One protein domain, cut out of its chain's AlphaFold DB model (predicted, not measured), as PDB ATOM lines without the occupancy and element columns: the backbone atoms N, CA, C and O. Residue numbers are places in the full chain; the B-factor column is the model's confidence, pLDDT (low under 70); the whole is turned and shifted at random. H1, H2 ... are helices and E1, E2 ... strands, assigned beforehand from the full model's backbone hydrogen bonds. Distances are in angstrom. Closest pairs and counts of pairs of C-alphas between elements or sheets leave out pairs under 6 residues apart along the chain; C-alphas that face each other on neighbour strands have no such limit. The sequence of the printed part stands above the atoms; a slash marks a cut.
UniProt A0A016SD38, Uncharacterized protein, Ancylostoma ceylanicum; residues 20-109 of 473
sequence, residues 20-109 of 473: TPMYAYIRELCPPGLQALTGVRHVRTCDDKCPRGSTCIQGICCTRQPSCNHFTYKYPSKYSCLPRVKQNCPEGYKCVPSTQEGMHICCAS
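What this domain is: This is residues 20 to 109 of the 473 residues of an uncharacterized protein of Ancylostoma ceylanicum (UniProt A0A016SD38). With little regular structure, two small three-stranded sheets, E1 E3 E2 and E4 E6 E5, sit next to each other along the longest axis, and the short helix H1 packs where E1 and E4 meet. The 90 printed residues include, in chain order, H1 and E1 to E6; both sheets are antiparallel, and the class is mostly strand, with 35 residues in named elements. It is compact, with radius of gyration 11.7 A and spans of 33 by 27 by 23 A.

How they stand to each other: H1, residues 22 to 28, has every O i to N i+4 pair within hydrogen-bond range. Its closest C-alphas to E4, residues 75 to 80, are Tyr 23 and Tyr 79, 6.0 A apart. E1, residues 34 to 36, is antiparallel to E3, residues 60 to 64 (N 35 to O 63, 2.9 A). E2, residues 54 to 57, forms a hairpin with E3 (N 55 to O 62, 2.8 A). E6, residues 104 to 108, is antiparallel to E4 (N 77 to O 106, 3.0 A) and forms a hairpin with E5, residues 93 to 97 (N 94 to O 107, 2.9 A).

Where its parts are: H1 begins at C-alpha 22 (182.685, 318.811, 270.557) and measures 10.4 A; E6 measures 13.1 A, ending at C-alpha 108 (167.334, 315.556, 278.646).

The domain as a whole: The printed part has no cut. The links E1 to E2 and E4 to E5 are long. Residues 20 to 21, 48 and 87 have pLDDT under 70.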
ATOM      1  N   THR A  20     183.131 323.177 264.988       54.91
ATOM      2  CA  THR A  20     182.115 322.131 265.160       54.91
ATOM      3  C   THR A  20     182.035 321.738 266.638       54.91
ATOM      4  O   THR A  20     183.063 321.492 267.274       54.91
ATOM      5  N   PRO A  21     180.831 321.705 267.239       69.94
ATOM      6  CA  PRO A  21     180.717 321.517 268.676       69.94
ATOM      7  C   PRO A  21     181.212 320.120 269.056       69.94
ATOM      8  O   PRO A  21     180.957 319.149 268.347       69.94
ATOM      9  N   MET A  22     181.905 320.006 270.192       70.25
ATOM     10  CA  MET A  22     182.685 318.811 270.557       70.25
ATOM     11  C   MET A  22     181.883 317.490 270.503       70.25
ATOM     12  O   MET A  22     182.426 316.445 270.147       70.25
ATOM     13  N   TYR A  23     180.575 317.529 270.783       70.69
ATOM     14  CA  TYR A  23     179.690 316.361 270.700       70.69
ATOM     15  C   TYR A  23     179.456 315.851 269.264       70.69
ATOM     16  O   TYR A  23     179.109 314.684 269.082       70.69
ATOM     17  N   ALA A  24     179.614 316.704 268.247       72.88
ATOM     18  CA  ALA A  24     179.551 316.317 266.840       72.88
ATOM     19  C   ALA A  24     180.815 315.543 266.446       72.88
ATOM     20  O   ALA A  24     180.702 314.432 265.941       72.88
ATOM     21  N   TYR A  25     181.995 316.059 266.808       72.38
ATOM     22  CA  TYR A  25     183.272 315.370 266.602       72.38
ATOM     23  C   TYR A  25     183.305 313.996 267.295       72.38
ATOM     24  O   TYR A  25     183.586 312.984 266.663       72.38
ATOM     25  N   ILE A  26     182.926 313.922 268.580       76.00
ATOM     26  CA  ILE A  26     182.905 312.649 269.333       76.00
ATOM     27  C   ILE A  26     181.942 311.622 268.705       76.00
ATOM     28  O   ILE A  26     182.188 310.417 268.787       76.00
ATOM     29  N   ARG A  27     180.851 312.072 268.072       80.25
ATOM     30  CA  ARG A  27     179.879 311.193 267.404       80.25
ATOM     31  C   ARG A  27     180.449 310.521 266.153       80.25
ATOM     32  O   ARG A  27     180.030 309.410 265.851       80.25
ATOM     33  N   GLU A  28     181.366 311.168 265.442       79.94
ATOM     34  CA  GLU A  28     181.944 310.650 264.191       79.94
ATOM     35  C   GLU A  28     183.034 309.589 264.428       79.94
ATOM     36  O   GLU A  28     183.345 308.819 263.525       79.94
ATOM     37  N   LEU A  29     183.537 309.464 265.663       76.00
ATOM     38  CA  LEU A  29     184.536 308.461 266.063       76.00
ATOM     39  C   LEU A  29     184.022 307.007 266.082       76.00
ATOM     40  O   LEU A  29     184.813 306.086 266.261       76.00
ATOM     41  N   CYS A  30     182.709 306.787 265.958       79.44
ATOM     42  CA  CYS A  30     182.100 305.457 265.938       79.44
ATOM     43  C   CYS A  30     181.079 305.341 264.794       79.44
ATOM     44  O   CYS A  30     180.388 306.312 264.481       79.44
ATOM     45  N   PRO A  31     180.916 304.146 264.194       82.44
ATOM     46  CA  PRO A  31     179.990 303.951 263.084       82.44
ATOM     47  C   PRO A  31     178.516 304.099 263.516       82.44
ATOM     48  O   PRO A  31     178.188 303.959 264.702       82.44
ATOM     49  N   PRO A  32     177.593 304.341 262.560       81.81
ATOM     50  CA  PRO A  32     176.179 304.563 262.847       81.81
ATOM     51  C   PRO A  32     175.553 303.479 263.734       81.81
ATOM     52  O   PRO A  32     175.627 302.288 263.447       81.81
ATOM     53  N   GLY A  33     174.896 303.909 264.814       80.00
ATOM     54  CA  GLY A  33     174.253 303.023 265.794       80.00
ATOM     55  C   GLY A  33     175.086 302.746 267.051       80.00
ATOM     56  O   GLY A  33     174.522 302.275 268.041       80.00
ATOM     57  N   LEU A  34     176.375 303.099 267.055       85.50
ATOM     58  CA  LEU A  34     177.246 303.050 268.231       85.50
ATOM     59  C   LEU A  34     177.580 304.458 268.751       85.50
ATOM     60  O   LEU A  34     177.364 305.459 268.070       85.50
ATOM     61  N   GLN A  35     178.083 304.532 269.983       85.56
ATOM     62  CA  GLN A  35     178.558 305.758 270.632       85.56
ATOM     63  C   GLN A  35     179.973 305.548 271.181       85.56
ATOM     64  O   GLN A  35     180.269 304.480 271.722       85.56
ATOM     65  N   ALA A  36     180.838 306.560 271.076       85.81
ATOM     66  CA  ALA A  36     182.192 306.511 271.625       85.81
ATOM     67  C   ALA A  36     182.165 306.573 273.158       85.81
ATOM     68  O   ALA A  36     181.477 307.417 273.737       85.81
ATOM     69  N   LEU A  37     182.923 305.709 273.830       84.19
ATOM     70  CA  LEU A  37     183.061 305.732 275.284       84.19
ATOM     71  C   LEU A  37     183.901 306.928 275.731       84.19
ATOM     72  O   LEU A  37     185.091 307.018 275.446       84.19
ATOM     73  N   THR A  38     183.293 307.834 276.487       82.94
ATOM     74  CA  THR A  38     183.941 309.031 277.028       82.94
ATOM     75  C   THR A  38     184.217 308.899 278.520       82.94
ATOM     76  O   THR A  38     183.314 308.643 279.310       82.94
ATOM     77  N   GLY A  39     185.462 309.117 278.937       74.12
ATOM     78  CA  GLY A  39     185.818 309.299 280.341       74.12
ATOM     79  C   GLY A  39     185.521 310.719 280.844       74.12
ATOM     80  O   GLY A  39     184.824 311.514 280.218       74.12
ATOM     81  N   VAL A  40     186.112 311.086 281.984       73.12
ATOM     82  CA  VAL A  40     185.964 312.438 282.566       73.12
ATOM     83  C   VAL A  40     186.714 313.512 281.754       73.12
ATOM     84  O   VAL A  40     186.372 314.695 281.834       73.12
ATOM     85  N   ARG A  41     187.761 313.124 281.005       71.06
ATOM     86  CA  ARG A  41     188.665 314.047 280.284       71.06
ATOM     87  C   ARG A  41     189.019 313.652 278.843       71.06
ATOM     88  O   ARG A  41     189.408 314.533 278.090       71.06
ATOM     89  N   HIS A  42     188.902 312.379 278.470       78.69
ATOM     90  CA  HIS A  42     189.299 311.842 277.161       78.69
ATOM     91  C   HIS A  42     188.237 310.875 276.619       78.69
ATOM     92  O   HIS A  42     187.410 310.369 277.381       78.69
ATOM     93  N   VAL A  43     188.273 310.593 275.318       83.69
ATOM     94  CA  VAL A  43     187.618 309.409 274.733       83.69
ATOM     95  C   VAL A  43     188.491 308.192 275.055       83.69
ATOM     96  O   VAL A  43     189.711 308.309 274.988       83.69
ATOM     97  N   ARG A  44     187.899 307.062 275.458       80.69
ATOM     98  CA  ARG A  44     188.647 305.834 275.775       80.69
ATOM     99  C   ARG A  44     189.155 305.176 274.498       80.69
ATOM    100  O   ARG A  44     188.355 304.910 273.590       80.69
ATOM    101  N   THR A  45     190.447 304.874 274.457       83.94
ATOM    102  CA  THR A  45     191.046 304.117 273.354       83.94
ATOM    103  C   THR A  45     191.031 302.624 273.661       83.94
ATOM    104  O   THR A  45     190.753 302.194 274.783       83.94
ATOM    105  N   CYS A  46     191.322 301.796 272.660       82.31
ATOM    106  CA  CYS A  46     191.424 300.354 272.861       82.31
ATOM    107  C   CYS A  46     192.595 299.955 273.778       82.31
ATOM    108  O   CYS A  46     192.534 298.890 274.397       82.31
ATOM    109  N   ASP A  47     193.607 300.817 273.913       78.12
ATOM    110  CA  ASP A  47     194.763 300.627 274.800       78.12
ATOM    111  C   ASP A  47     194.347 300.624 276.281       78.12
ATOM    112  O   ASP A  47     194.871 299.841 277.074       78.12
ATOM    113  N   ASP A  48     193.314 301.405 276.633       68.44
ATOM    114  CA  ASP A  48     192.703 301.440 277.973       68.44
ATOM    115  C   ASP A  48     191.952 300.139 278.339       68.44
ATOM    116  O   ASP A  48     191.449 300.007 279.457       68.44
ATOM    117  N   LYS A  49     191.863 299.181 277.400       80.12
ATOM    118  CA  LYS A  49     190.993 297.991 277.387       80.12
ATOM    119  C   LYS A  49     189.504 298.343 277.452       80.12
ATOM    120  O   LYS A  49     188.959 298.744 278.482       80.12
ATOM    121  N   CYS A  50     188.803 298.107 276.345       84.12
ATOM    122  CA  CYS A  50     187.377 298.405 276.246       84.12
ATOM    123  C   CYS A  50     186.540 297.644 277.307       84.12
ATOM    124  O   CYS A  50     186.668 296.421 277.427       84.12
ATOM    125  N   PRO A  51     185.674 298.332 278.082       81.25
ATOM    126  CA  PRO A  51     184.861 297.714 279.128       81.25
ATOM    127  C   PRO A  51     183.792 296.767 278.559       81.25
ATOM    128  O   PRO A  51     183.434 296.824 277.379       81.25
ATOM    129  N   ARG A  52     183.228 295.903 279.414       80.81
ATOM    130  CA  ARG A  52     182.162 294.964 279.017       80.81
ATOM    131  C   ARG A  52     180.987 295.695 278.347       80.81
ATOM    132  O   ARG A  52     180.568 296.765 278.791       80.81
ATOM    133  N   GLY A  53     180.466 295.099 277.274       80.31
ATOM    134  CA  GLY A  53     179.408 295.689 276.445       80.31
ATOM    135  C   GLY A  53     179.893 296.698 275.398       80.31
ATOM    136  O   GLY A  53     179.061 297.331 274.756       80.31
ATOM    137  N   SER A  54     181.207 296.847 275.203       87.12
ATOM    138  CA  SER A  54     181.789 297.695 274.156       87.12
ATOM    139  C   SER A  54     182.783 296.938 273.272       87.12
ATOM    140  O   SER A  54     183.225 295.839 273.608       87.12
ATOM    141  N   THR A  55     183.103 297.513 272.117       87.81
ATOM    142  CA  THR A  55     183.928 296.909 271.067       87.81
ATOM    143  C   THR A  55     184.973 297.917 270.602       87.81
ATOM    144  O   THR A  55     184.657 299.089 270.412       87.81
ATOM    145  N   CYS A  56     186.211 297.462 270.408       87.50
ATOM    146  CA  CYS A  56     187.256 298.269 269.787       87.50
ATOM    147  C   CYS A  56     186.951 298.460 268.294       87.50
ATOM    148  O   CYS A  56     186.823 297.475 267.567       87.50
ATOM    149  N   ILE A  57     186.851 299.707 267.836       81.94
ATOM    150  CA  ILE A  57     186.669 300.069 266.428       81.94
ATOM    151  C   ILE A  57     187.610 301.236 266.132       81.94
ATOM    152  O   ILE A  57     187.541 302.260 266.801       81.94
ATOM    153  N   GLN A  58     188.513 301.072 265.159       83.75
ATOM    154  CA  GLN A  58     189.471 302.115 264.743       83.75
ATOM    155  C   GLN A  58     190.277 302.742 265.908       83.75
ATOM    156  O   GLN A  58     190.579 303.930 265.904       83.75
ATOM    157  N   GLY A  59     190.623 301.946 266.927       78.25
ATOM    158  CA  GLY A  59     191.358 302.418 268.109       78.25
ATOM    159  C   GLY A  59     190.494 303.075 269.196       78.25
ATOM    160  O   GLY A  59     191.013 303.374 270.266       78.25
ATOM    161  N   ILE A  60     189.184 303.233 268.980       85.44
ATOM    162  CA  ILE A  60     188.222 303.802 269.934       85.44
ATOM    163  C   ILE A  60     187.309 302.705 270.497       85.44
ATOM    164  O   ILE A  60     186.878 301.798 269.783       85.44
ATOM    165  N   CYS A  61     186.970 302.783 271.785       83.94
ATOM    166  CA  CYS A  61     185.974 301.886 272.368       83.94
ATOM    167  C   CYS A  61     184.550 302.396 272.092       83.94
ATOM    168  O   CYS A  61     184.125 303.413 272.642       83.94
ATOM    169  N   CYS A  62     183.790 301.670 271.274       88.44
ATOM    170  CA  CYS A  62     182.418 301.999 270.886       88.44
ATOM    171  C   CYS A  62     181.398 301.089 271.595       88.44
ATOM    172  O   CYS A  62     181.618 299.888 271.734       88.44
ATOM    173  N   THR A  63     180.259 301.632 272.026       87.38
ATOM    174  CA  THR A  63     179.212 300.909 272.780       87.38
ATOM    175  C   THR A  63     177.818 301.118 272.175       87.38
ATOM    176  O   THR A  63     177.590 302.085 271.442       87.38
ATOM    177  N   ARG A  64     176.867 300.219 272.463       84.25
ATOM    178  CA  ARG A  64     175.450 300.389 272.081       84.25
ATOM    179  C   ARG A  64     174.723 301.246 273.122       84.25
ATOM    180  O   ARG A  64     175.001 301.129 274.308       84.25
ATOM    181  N   GLN A  65     173.803 302.088 272.641       76.50
ATOM    182  CA  GLN A  65     173.041 303.123 273.369       76.50
ATOM    183  C   GLN A  65     172.931 302.922 274.902       76.50
ATOM    184  O   GLN A  65     172.057 302.184 275.362       76.50
ATOM    185  N   PRO A  66     173.782 303.591 275.701       82.12
ATOM    186  CA  PRO A  66     173.703 303.561 277.160       82.12
ATOM    187  C   PRO A  66     172.526 304.410 277.672       82.12
ATOM    188  O   PRO A  66     172.060 305.334 277.004       82.12
ATOM    189  N   SER A  67     172.061 304.125 278.890       87.38
ATOM    190  CA  SER A  67     170.996 304.897 279.548       87.38
ATOM    191  C   SER A  67     171.560 305.992 280.456       87.38
ATOM    192  O   SER A  67     172.707 305.922 280.894       87.38
ATOM    193  N   CYS A  68     170.756 307.009 280.768       88.88
ATOM    194  CA  CYS A  68     171.148 308.078 281.688       88.88
ATOM    195  C   CYS A  68     171.101 307.616 283.144       88.88
ATOM    196  O   CYS A  68     170.082 307.097 283.596       88.88
ATOM    197  N   ASN A  69     172.154 307.899 283.906       87.50
ATOM    198  CA  ASN A  69     172.203 307.671 285.345       87.50
ATOM    199  C   ASN A  69     172.126 309.016 286.091       87.50
ATOM    200  O   ASN A  69     173.102 309.506 286.657       87.50
ATOM    201  N   HIS A  70     170.956 309.664 286.022       87.06
ATOM    202  CA  HIS A  70     170.697 310.940 286.694       87.06
ATOM    203  C   HIS A  70     169.211 311.090 287.063       87.06
ATOM    204  O   HIS A  70     168.326 310.824 286.254       87.06
ATOM    205  N   PHE A  71     168.925 311.605 288.265       81.19
ATOM    206  CA  PHE A  71     167.558 311.745 288.790       81.19
ATOM    207  C   PHE A  71     166.661 312.688 287.961       81.19
ATOM    208  O   PHE A  71     165.543 312.315 287.620       81.19
ATOM    209  N   THR A  72     167.144 313.885 287.596       79.19
ATOM    210  CA  THR A  72     166.433 314.818 286.695       79.19
ATOM    211  C   THR A  72     166.543 314.449 285.212       79.19
ATOM    212  O   THR A  72     165.540 314.460 284.509       79.19
ATOM    213  N   TYR A  73     167.750 314.161 284.711       83.31
ATOM    214  CA  TYR A  73     168.030 313.999 283.279       83.31
ATOM    215  C   TYR A  73     167.987 312.523 282.870       83.31
ATOM    216  O   TYR A  73     169.030 311.893 282.726       83.31
ATOM    217  N   LYS A  74     166.780 311.964 282.728       82.62
ATOM    218  CA  LYS A  74     166.565 310.519 282.526       82.62
ATOM    219  C   LYS A  74     166.636 310.042 281.071       82.62
ATOM    220  O   LYS A  74     166.711 308.838 280.845       82.62
ATOM    221  N   TYR A  75     166.579 310.944 280.091       84.00
ATOM    222  CA  TYR A  75     166.329 310.567 278.696       84.00
ATOM    223  C   TYR A  75     167.594 310.656 277.832       84.00
ATOM    224  O   TYR A  75     168.089 311.771 277.628       84.00
ATOM    225  N   PRO A  76     168.134 309.521 277.339       84.69
ATOM    226  CA  PRO A  76     169.419 309.492 276.648       84.69
ATOM    227  C   PRO A  76     169.323 310.051 275.233       84.69
ATOM    228  O   PRO A  76     168.351 309.827 274.512       84.69
ATOM    229  N   SER A  77     170.367 310.768 274.828       84.56
ATOM    230  CA  SER A  77     170.568 311.175 273.439       84.56
ATOM    231  C   SER A  77     171.486 310.198 272.690       84.56
ATOM    232  O   SER A  77     171.925 309.174 273.216       84.56
ATOM    233  N   LYS A  78     171.807 310.540 271.438       82.81
ATOM    234  CA  LYS A  78     172.792 309.827 270.612       82.81
ATOM    235  C   LYS A  78     174.226 310.362 270.776       82.81
ATOM    236  O   LYS A  78     175.088 309.987 269.987       82.81
ATOM    237  N   TYR A  79     174.468 311.249 271.745       86.62
ATOM    238  CA  TYR A  79     175.729 311.976 271.903       86.62
ATOM    239  C   TYR A  79     176.421 311.646 273.232       86.62
ATOM    240  O   TYR A  79     175.880 311.912 274.312       86.62
ATOM    241  N   SER A  80     177.647 311.135 273.141       87.62
ATOM    242  CA  SER A  80     178.588 311.077 274.263       87.62
ATOM    243  C   SER A  80     179.170 312.459 274.553       87.62
ATOM    244  O   SER A  80     179.259 313.306 273.664       87.62
ATOM    245  N   CYS A  81     179.607 312.680 275.790       85.44
ATOM    246  CA  CYS A  81     180.178 313.956 276.213       85.44
ATOM    247  C   CYS A  81     181.321 313.778 277.218       85.44
ATOM    248  O   CYS A  81     181.498 312.727 277.830       85.44
ATOM    249  N   LEU A  82     182.087 314.851 277.396       83.31
ATOM    250  CA  LEU A  82     183.150 315.018 278.383       83.31
ATOM    251  C   LEU A  82     182.705 316.129 279.351       83.31
ATOM    252  O   LEU A  82     182.556 317.275 278.909       83.31
ATOM    253  N   PRO A  83     182.510 315.847 280.653       79.81
ATOM    254  CA  PRO A  83     181.844 316.762 281.589       79.81
ATOM    255  C   PRO A  83     182.614 318.058 281.887       79.81
ATOM    256  O   PRO A  83     182.058 318.974 282.484       79.81
ATOM    257  N   ARG A  84     183.892 318.152 281.491       76.44
ATOM    258  CA  ARG A  84     184.743 319.340 281.693       76.44
ATOM    259  C   ARG A  84     184.804 320.295 280.494       76.44
ATOM    260  O   ARG A  84     185.499 321.303 280.575       76.44
ATOM    261  N   VAL A  85     184.111 319.995 279.395       75.00
ATOM    262  CA  VAL A  85     184.152 320.784 278.150       75.00
ATOM    263  C   VAL A  85     182.855 321.588 277.996       75.00
ATOM    264  O   VAL A  85     181.760 321.055 278.183       75.00
ATOM    265  N   LYS A  86     182.966 322.882 277.662       70.81
ATOM    266  CA  LYS A  86     181.815 323.759 277.373       70.81
ATOM    267  C   LYS A  86     181.208 323.415 276.002       70.81
ATOM    268  O   LYS A  86     181.902 322.869 275.156       70.81
ATOM    269  N   GLN A  87     179.919 323.714 275.793       67.38
ATOM    270  CA  GLN A  87     179.181 323.407 274.545       67.38
ATOM    271  C   GLN A  87     179.236 321.920 274.115       67.38
ATOM    272  O   GLN A  87     179.081 321.583 272.945       67.38
ATOM    273  N   ASN A  88     179.438 321.003 275.067       78.19
ATOM    274  CA  ASN A  88     179.631 319.578 274.785       78.19
ATOM    275  C   ASN A  88     178.338 318.741 274.817       78.19
ATOM    276  O   ASN A  88     178.388 317.524 274.964       78.19
ATOM    277  N   CYS A  89     177.187 319.402 274.717       83.81
ATOM    278  CA  CYS A  89     175.885 318.800 274.452       83.81
ATOM    279  C   CYS A  89     175.047 319.774 273.612       83.81
ATOM    280  O   CYS A  89     175.228 320.987 273.764       83.81
ATOM    281  N   PRO A  90     174.122 319.275 272.773       82.56
ATOM    282  CA  PRO A  90     173.139 320.118 272.099       82.56
ATOM    283  C   PRO A  90     172.194 320.798 273.105       82.56
ATOM    284  O   PRO A  90     172.047 320.352 274.248       82.56
ATOM    285  N   GLU A  91     171.525 321.868 272.674       80.62
ATOM    286  CA  GLU A  91     170.612 322.636 273.526       80.62
ATOM    287  C   GLU A  91     169.503 321.773 274.147       80.62
ATOM    288  O   GLU A  91     168.955 320.863 273.525       80.62
ATOM    289  N   GLY A  92     169.176 322.049 275.412       79.62
ATOM    290  CA  GLY A  92     168.219 321.261 276.196       79.62
ATOM    291  C   GLY A  92     168.779 319.963 276.799       79.62
ATOM    292  O   GLY A  92     168.104 319.356 277.634       79.62
ATOM    293  N   TYR A  93     170.010 319.563 276.455       86.12
ATOM    294  CA  TYR A  93     170.684 318.395 277.026       86.12
ATOM    295  C   TYR A  93     171.804 318.796 277.993       86.12
ATOM    296  O   TYR A  93     172.489 319.802 277.817       86.12
ATOM    297  N   LYS A  94     172.021 317.971 279.019       88.62
ATOM    298  CA  LYS A  94     173.107 318.114 279.994       88.62
ATOM    299  C   LYS A  94     174.003 316.882 279.955       88.62
ATOM    300  O   LYS A  94     173.502 315.763 279.879       88.62
ATOM    301  N   CYS A  95     175.314 317.091 280.047       89.06
ATOM    302  CA  CYS A  95     176.275 316.003 280.188       89.06
ATOM    303  C   CYS A  95     176.162 315.396 281.593       89.06
ATOM    304  O   CYS A  95     176.356 316.103 282.585       89.06
ATOM    305  N   VAL A  96     175.814 314.113 281.684       89.94
ATOM    306  CA  VAL A  96     175.602 313.389 282.948       89.94
ATOM    307  C   VAL A  96     176.207 311.980 282.875       89.94
ATOM    308  O   VAL A  96     176.456 311.486 281.772       89.94
ATOM    309  N   PRO A  97     176.456 311.310 284.016       89.31
ATOM    310  CA  PRO A  97     176.882 309.914 284.018       89.31
ATOM    311  C   PRO A  97     175.858 309.011 283.321       89.31
ATOM    312  O   PRO A  97     174.647 309.224 283.420       89.31
ATOM    313  N   SER A  98     176.344 307.982 282.634       88.69
ATOM    314  CA  SER A  98     175.505 306.927 282.067       88.69
ATOM    315  C   SER A  98     175.394 305.723 283.015       88.69
ATOM    316  O   SER A  98     176.059 305.662 284.051       88.69
ATOM    317  N   THR A  99     174.572 304.738 282.659       83.88
ATOM    318  CA  THR A  99     174.524 303.426 283.328       83.88
ATOM    319  C   THR A  99     175.771 302.571 283.080       83.88
ATOM    320  O   THR A  99     175.960 301.570 283.763       83.88
ATOM    321  N   GLN A 100     176.618 302.937 282.114       82.69
ATOM    322  CA  GLN A 100     177.896 302.282 281.842       82.69
ATOM    323  C   GLN A 100     179.024 302.976 282.619       82.69
ATOM    324  O   GLN A 100     179.145 304.205 282.617       82.69
ATOM    325  N   GLU A 101     179.840 302.179 283.310       76.44
ATOM    326  CA  GLU A 101     180.775 302.665 284.326       76.44
ATOM    327  C   GLU A 101     181.812 303.655 283.772       76.44
ATOM    328  O   GLU A 101     182.574 303.369 282.843       76.44
ATOM    329  N   GLY A 102     181.853 304.846 284.373       76.12
ATOM    330  CA  GLY A 102     182.773 305.914 283.993       76.12
ATOM    331  C   GLY A 102     182.501 306.547 282.623       76.12
ATOM    332  O   GLY A 102     183.375 307.268 282.144       76.12
ATOM    333  N   MET A 103     181.339 306.297 282.001       84.31
ATOM    334  CA  MET A 103     180.902 306.947 280.759       84.31
ATOM    335  C   MET A 103     179.973 308.139 281.032       84.31
ATOM    336  O   MET A 103     179.126 308.069 281.924       84.31
ATOM    337  N   HIS A 104     180.091 309.209 280.237       86.81
ATOM    338  CA  HIS A 104     179.197 310.373 280.293       86.81
ATOM    339  C   HIS A 104     178.481 310.620 278.957       86.81
ATOM    340  O   HIS A 104     179.097 310.611 277.893       86.81
ATOM    341  N   ILE A 105     177.178 310.889 279.015       90.56
ATOM    342  CA  ILE A 105     176.327 311.123 277.841       90.56
ATOM    343  C   ILE A 105     175.456 312.366 278.013       90.56
ATOM    344  O   ILE A 105     175.165 312.805 279.129       90.56
ATOM    345  N   CYS A 106     175.023 312.938 276.895       89.56
ATOM    346  CA  CYS A 106     174.064 314.032 276.887       89.56
ATOM    347  C   CYS A 106     172.648 313.495 277.133       89.56
ATOM    348  O   CYS A 106     172.160 312.657 276.369       89.56
ATOM    349  N   CYS A 107     171.977 314.004 278.165       89.44
ATOM    350  CA  CYS A 107     170.636 313.584 278.577       89.44
ATOM    351  C   CYS A 107     169.682 314.771 278.737       89.44
ATOM    352  O   CYS A 107     170.105 315.859 279.128       89.44
ATOM    353  N   ALA A 108     168.391 314.558 278.474       88.38
ATOM    354  CA  ALA A 108     167.334 315.556 278.646       88.38
ATOM    355  C   ALA A 108     166.553 315.351 279.960       88.38
ATOM    356  O   ALA A 108     166.411 314.228 280.450       88.38
ATOM    357  N   SER A 109     166.056 316.452 280.544       81.94
ATOM    358  CA  SER A 109     165.295 316.478 281.813       81.94
ATOM    359  C   SER A 109     163.807 316.173 281.664       81.94
ATOM    360  O   SER A 109     163.136 315.778 282.613       81.94
TER     361      SER A 109